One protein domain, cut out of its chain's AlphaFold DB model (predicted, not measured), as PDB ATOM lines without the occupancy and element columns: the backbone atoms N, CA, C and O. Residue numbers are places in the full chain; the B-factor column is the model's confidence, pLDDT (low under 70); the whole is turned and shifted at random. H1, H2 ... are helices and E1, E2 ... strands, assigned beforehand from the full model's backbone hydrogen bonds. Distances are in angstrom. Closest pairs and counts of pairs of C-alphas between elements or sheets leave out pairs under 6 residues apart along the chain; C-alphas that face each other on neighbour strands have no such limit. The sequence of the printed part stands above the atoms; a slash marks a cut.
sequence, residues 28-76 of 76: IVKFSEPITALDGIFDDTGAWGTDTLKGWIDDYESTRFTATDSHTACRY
ATOM      1  N   ILE A  28     225.557 168.150 220.708       92.69
ATOM      2  CA  ILE A  28     224.884 167.584 221.878       92.69
ATOM      3  C   ILE A  28     224.496 168.755 222.774       92.69
ATOM      4  O   ILE A  28     225.361 169.466 223.287       92.69
ATOM      5  N   VAL A  29     223.196 168.967 222.937       92.38
ATOM      6  CA  VAL A  29     222.630 170.054 223.734       92.38
ATOM      7  C   VAL A  29     222.129 169.479 225.048       92.38
ATOM      8  O   VAL A  29     221.410 168.479 225.051       92.38
ATOM      9  N   LYS A  30     222.502 170.113 226.161       95.62
ATOM     10  CA  LYS A  30     221.994 169.792 227.494       95.62
ATOM     11  C   LYS A  30     221.239 170.993 228.045       95.62
ATOM     12  O   LYS A  30     221.811 172.072 228.175       95.62
ATOM     13  N   PHE A  31     219.970 170.790 228.355       94.56
ATOM     14  CA  PHE A  31     219.071 171.818 228.855       94.56
ATOM     15  C   PHE A  31     219.078 171.853 230.383       94.56
ATOM     16  O   PHE A  31     219.318 170.843 231.047       94.56
ATOM     17  N   SER A  32     218.837 173.037 230.942       95.19
ATOM     18  CA  SER A  32     218.663 173.230 232.385       95.19
ATOM     19  C   SER A  32     217.299 172.754 232.879       95.19
ATOM     20  O   SER A  32     217.179 172.358 234.033       95.19
ATOM     21  N   GLU A  33     216.296 172.793 232.007       96.12
ATOM     22  CA  GLU A  33     214.931 172.341 232.264       96.12
ATOM     23  C   GLU A  33     214.596 171.147 231.361       96.12
ATOM     24  O   GLU A  33     215.235 170.980 230.314       96.12
ATOM     25  N   PRO A  34     213.612 170.309 231.737       96.25
ATOM     26  CA  PRO A  34     213.165 169.227 230.879       96.25
ATOM     27  C   PRO A  34     212.669 169.780 229.543       96.25
ATOM     28  O   PRO A  34     211.990 170.805 229.512       96.25
ATOM     29  N   ILE A  35     212.923 169.069 228.446       95.31
ATOM     30  CA  ILE A  35     212.441 169.457 227.111       95.31
ATOM     31  C   ILE A  35     210.915 169.639 227.117       95.31
ATOM     32  O   ILE A  35     210.421 170.594 226.539       95.31
ATOM     33  N   THR A  36     210.182 168.831 227.888       95.06
ATOM     34  CA  THR A  36     208.725 168.967 228.062       95.06
ATOM     35  C   THR A  36     208.296 170.270 228.741       95.06
ATOM     36  O   THR A  36     207.176 170.719 228.539       95.06
ATOM     37  N   ALA A  37     209.145 170.863 229.586       95.88
ATOM     38  CA  ALA A  37     208.884 172.183 230.161       95.88
ATOM     39  C   ALA A  37     209.152 173.287 229.128       95.88
ATOM     40  O   ALA A  37     208.416 174.266 229.070       95.88
ATOM     41  N   LEU A  38     210.169 173.095 228.277       95.06
ATOM     42  CA  LEU A  38     210.476 173.999 227.166       95.06
ATOM     43  C   LEU A  38     209.408 173.959 226.070       95.06
ATOM     44  O   LEU A  38     209.146 174.991 225.460       95.06
ATOM     45  N   ASP A  39     208.768 172.809 225.847       95.06
ATOM     46  CA  ASP A  39     207.625 172.693 224.935       95.06
ATOM     47  C   ASP A  39     206.485 173.645 225.342       95.06
ATOM     48  O   ASP A  39     205.864 174.246 224.475       95.06
ATOM     49  N   GLY A  40     206.309 173.920 226.641       94.06
ATOM     50  CA  GLY A  40     205.313 174.879 227.140       94.06
ATOM     51  C   GLY A  40     205.521 176.333 226.686       94.06
ATOM     52  O   GLY A  40     204.603 177.146 226.758       94.06
ATOM     53  N   ILE A  41     206.704 176.697 226.174       94.12
ATOM     54  CA  ILE A  41     206.930 178.012 225.541       94.12
ATOM     55  C   ILE A  41     206.117 178.130 224.239       94.12
ATOM     56  O   ILE A  41     205.716 179.230 223.850       94.12
ATOM     57  N   PHE A  42     205.856 176.994 223.592       93.94
ATOM     58  CA  PHE A  42     205.218 176.874 222.286       93.94
ATOM     59  C   PHE A  42     203.701 176.624 222.374       93.94
ATOM     60  O   PHE A  42     203.064 176.385 221.353       93.94
ATOM     61  N   ASP A  43     203.097 176.753 223.562       92.88
ATOM     62  CA  ASP A  43     201.657 176.533 223.779       92.88
ATOM     63  C   ASP A  43     200.761 177.396 222.860       92.88
ATOM     64  O   ASP A  43     199.677 176.970 222.452       92.88
ATOM     65  N   ASP A  44     201.210 178.603 222.486       93.44
ATOM     66  CA  ASP A  44     200.545 179.427 221.469       93.44
ATOM     67  C   ASP A  44     201.036 179.084 220.053       93.44
ATOM     68  O   ASP A  44     201.880 179.764 219.459       93.44
ATOM     69  N   THR A  45     200.452 178.033 219.480       92.38
ATOM     70  CA  THR A  45     200.733 177.607 218.097       92.38
ATOM     71  C   THR A  45     200.480 178.694 217.046       92.38
ATOM     72  O   THR A  45     201.075 178.640 215.971       92.38
ATOM     73  N   GLY A  46     199.643 179.702 217.325       91.25
ATOM     74  CA  GLY A  46     199.408 180.821 216.410       91.25
ATOM     75  C   GLY A  46     200.598 181.778 216.333       91.25
ATOM     76  O   GLY A  46     200.872 182.334 215.270       91.25
ATOM     77  N   ALA A  47     201.323 181.940 217.442       91.31
ATOM     78  CA  ALA A  47     202.539 182.742 217.509       91.31
ATOM     79  C   ALA A  47     203.770 181.991 216.974       91.31
ATOM     80  O   ALA A  47     204.630 182.601 216.337       91.31
ATOM     81  N   TRP A  48     203.851 180.679 217.222       91.94
ATOM     82  CA  TRP A  48     205.060 179.891 216.960       91.94
ATOM     83  C   TRP A  48     204.994 178.972 215.737       91.94
ATOM     84  O   TRP A  48     206.037 178.519 215.271       91.94
ATOM     85  N   GLY A  49     203.800 178.672 215.218       91.88
ATOM     86  CA  GLY A  49     203.586 177.727 214.111       91.88
ATOM     87  C   GLY A  49     203.697 176.245 214.501       91.88
ATOM     88  O   GLY A  49     203.405 175.369 213.692       91.88
ATOM     89  N   THR A  50     204.080 175.958 215.743       92.69
ATOM     90  CA  THR A  50     204.272 174.621 216.314       92.69
ATOM     91  C   THR A  50     204.051 174.676 217.823       92.69
ATOM     92  O   THR A  50     204.088 175.755 218.405       92.69
ATOM     93  N   ASP A  51     203.809 173.519 218.430       94.19
ATOM     94  CA  ASP A  51     203.565 173.301 219.858       94.19
ATOM     95  C   ASP A  51     204.770 172.692 220.592       94.19
ATOM     96  O   ASP A  51     204.677 172.350 221.767       94.19
ATOM     97  N   THR A  52     205.906 172.521 219.909       94.31
ATOM     98  CA  THR A  52     207.088 171.877 220.496       94.31
ATOM     99  C   THR A  52     208.381 172.575 220.110       94.31
ATOM    100  O   THR A  52     208.547 173.075 218.993       94.31
ATOM    101  N   LEU A  53     209.370 172.494 221.001       93.56
ATOM    102  CA  LEU A  53     210.731 172.948 220.724       93.56
ATOM    103  C   LEU A  53     211.319 172.224 219.509       93.56
ATOM    104  O   LEU A  53     212.031 172.820 218.701       93.56
ATOM    105  N   LYS A  54     211.007 170.931 219.368       93.94
ATOM    106  CA  LYS A  54     211.444 170.125 218.229       93.94
ATOM    107  C   LYS A  54     210.897 170.674 216.917       93.94
ATOM    108  O   LYS A  54     211.678 170.850 215.991       93.94
ATOM    109  N   GLY A  55     209.588 170.914 216.830       92.69
ATOM    110  CA  GLY A  55     208.981 171.446 215.611       92.69
ATOM    111  C   GLY A  55     209.594 172.788 215.227       92.69
ATOM    112  O   GLY A  55     209.942 172.996 214.070       92.69
ATOM    113  N   TRP A  56     209.855 173.641 216.217       93.12
ATOM    114  CA  TRP A  56     210.444 174.954 215.976       93.12
ATOM    115  C   TRP A  56     211.886 174.878 215.460       93.12
ATOM    116  O   TRP A  56     212.275 175.635 214.572       93.12
ATOM    117  N   ILE A  57     212.691 173.950 215.991       91.56
ATOM    118  CA  ILE A  57     214.070 173.739 215.530       91.56
ATOM    119  C   ILE A  57     214.105 173.053 214.156       91.56
ATOM    120  O   ILE A  57     214.952 173.403 213.335       91.56
ATOM    121  N   ASP A  58     213.217 172.090 213.909       91.25
ATOM    122  CA  ASP A  58     213.155 171.340 212.647       91.25
ATOM    123  C   ASP A  58     212.681 172.203 211.465       91.25
ATOM    124  O   ASP A  58     213.084 171.955 210.328       91.25
ATOM    125  N   ASP A  59     211.870 173.232 211.724       89.00
ATOM    126  CA  ASP A  59     211.443 174.206 210.710       89.00
ATOM    127  C   ASP A  59     212.593 175.123 210.243       89.00
ATOM    128  O   ASP A  59     212.499 175.769 209.196       89.00
ATOM    129  N   TYR A  60     213.713 175.165 210.974       85.75
ATOM    130  CA  TYR A  60     214.903 175.905 210.563       85.75
ATOM    131  C   TYR A  60     215.713 175.095 209.540       85.75
ATOM    132  O   TYR A  60     216.184 173.997 209.846       85.75
ATOM    133  N   GLU A  61     215.899 175.643 208.329       76.25
ATOM    134  CA  GLU A  61     216.448 174.932 207.160       76.25
ATOM    135  C   GLU A  61     217.575 173.940 207.499       76.25
ATOM    136  O   GLU A  61     218.636 174.297 208.015       76.25
ATOM    137  N   SER A  62     217.337 172.677 207.128       77.06
ATOM    138  CA  SER A  62     218.281 171.558 207.240       77.06
ATOM    139  C   SER A  62     218.760 171.233 208.661       77.06
ATOM    140  O   SER A  62     219.762 170.539 208.800       77.06
ATOM    141  N   THR A  63     218.048 171.686 209.696       82.81
ATOM    142  CA  THR A  63     218.270 171.250 211.078       82.81
ATOM    143  C   THR A  63     217.306 170.117 211.433       82.81
ATOM    144  O   THR A  63     216.146 170.112 211.032       82.81
ATOM    145  N   ARG A  64     217.778 169.140 212.201       89.50
ATOM    146  CA  ARG A  64     216.955 168.146 212.885       89.50
ATOM    147  C   ARG A  64     217.299 168.099 214.358       89.50
ATOM    148  O   ARG A  64     218.470 168.126 214.736       89.50
ATOM    149  N   PHE A  65     216.273 167.974 215.183       93.56
ATOM    150  CA  PHE A  65     216.373 167.862 216.625       93.56
ATOM    151  C   PHE A  65     215.804 166.530 217.108       93.56
ATOM    152  O   PHE A  65     214.635 166.205 216.888       93.56
ATOM    153  N   THR A  66     216.626 165.770 217.827       94.62
ATOM    154  CA  THR A  66     216.230 164.488 218.414       94.62
ATOM    155  C   THR A  66     216.556 164.487 219.898       94.62
ATOM    156  O   THR A  66     217.726 164.437 220.280       94.62
ATOM    157  N   ALA A  67     215.520 164.513 220.736       94.38
ATOM    158  CA  ALA A  67     215.659 164.298 222.171       94.38
ATOM    159  C   ALA A  67     216.156 162.869 222.440       94.38
ATOM    160  O   ALA A  67     215.606 161.901 221.915       94.38
ATOM    161  N   THR A  68     217.209 162.741 223.242       95.00
ATOM    162  CA  THR A  68     217.788 161.453 223.658       95.00
ATOM    163  C   THR A  68     217.520 161.153 225.129       95.00
ATOM    164  O   THR A  68     217.472 159.991 225.518       95.00
ATOM    165  N   ASP A  69     217.312 162.197 225.927       94.69
ATOM    166  CA  ASP A  69     216.909 162.145 227.327       94.69
ATOM    167  C   ASP A  69     215.996 163.346 227.634       94.69
ATOM    168  O   ASP A  69     215.953 164.311 226.872       94.69
ATOM    169  N   SER A  70     215.316 163.320 228.782       95.19
ATOM    170  CA  SER A  70     214.528 164.436 229.321       95.19
ATOM    171  C   SER A  70     215.204 165.811 229.226       95.19
ATOM    172  O   SER A  70     214.511 166.799 229.005       95.19
ATOM    173  N   HIS A  71     216.532 165.885 229.369       96.50
ATOM    174  CA  HIS A  71     217.297 167.140 229.334       96.50
ATOM    175  C   HIS A  71     218.377 167.166 228.247       96.50
ATOM    176  O   HIS A  71     219.210 168.072 228.239       96.50
ATOM    177  N   THR A  72     218.436 166.171 227.359       94.19
ATOM    178  CA  THR A  72     219.518 166.067 226.367       94.19
ATOM    179  C   THR A  72     218.960 165.808 224.981       94.19
ATOM    180  O   THR A  72     218.037 165.015 224.806       94.19
ATOM    181  N   ALA A  73     219.550 166.453 223.980       95.25
ATOM    182  CA  ALA A  73     219.193 166.247 222.589       95.25
ATOM    183  C   ALA A  73     220.401 166.339 221.663       95.25
ATOM    184  O   ALA A  73     221.396 167.005 221.958       95.25
ATOM    185  N   CYS A  74     220.276 165.698 220.509       94.12
ATOM    186  CA  CYS A  74     221.182 165.861 219.388       94.12
ATOM    187  C   CYS A  74     220.543 166.800 218.364       94.12
ATOM    188  O   CYS A  74     219.398 166.590 217.961       94.12
ATOM    189  N   ARG A  75     221.302 167.800 217.916       91.50
ATOM    190  CA  ARG A  75     220.957 168.677 216.794       91.50
ATOM    191  C   ARG A  75     221.918 168.406 215.640       91.50
ATOM    192  O   ARG A  75     223.122 168.371 215.887       91.50
ATOM    193  N   TYR A  76     221.421 168.200 214.426       87.50
ATOM    194  CA  TYR A  76     222.235 167.884 213.243       87.50
ATOM    195  C   TYR A  76     221.649 168.447 211.954       87.50
ATOM    196  O   TYR A  76     220.467 168.844 211.986       87.50
TER     197      TYR A  76
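This is residues 28 to 76 of the 76 residues of an uncharacterized protein of Phocaeicola vulgatus (UniProt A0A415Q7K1). A small three-strand sheet stands at one end of a flat domain, and the helices loop out beyond it: H1 leads away, H2 makes the far turn, and H3 lies between. The 49 printed residues hold three named helices and three named strands, E1, H1, H2, H3, E2, E3, class mixed; the antiparallel sheet runs E1, E3, E2. It is compact, radius of gyration of the C-alphas 10.6 A, spanning 29 by 25 by 12 A.

E1, residues 28 to 30, is antiparallel to E3, residues 72 to 75; N 29 and O 73 are within hydrogen-bond range at 2.8 A. E3 and E2, residues 65 to 69, form a hairpin; N 66 and O 74 are within hydrogen-bond range at 2.9 A. H1, residues 35 to 42, touches H3, residues 53 to 58, about perpendicular at 78 degrees; their closest C-alphas, of Asp 39 and Leu 53, are 5.2 A apart. H3 only grazes the sheet. Every O i to N i+4 pair is within hydrogen-bond range in H3, 1 of 4 in H1, with 4 of 5 O i to N i+3 pairs.

E1 begins at C-alpha 28 (224.884, 167.584, 221.878). H1 measures 11.4 A, H2, residues 45 to 48, 5.0 A, and E2 12.1 A. E3 ends at C-alpha 75 (220.957, 168.677, 216.794).

The printed part has no cut or long link; no printed residue is under 70.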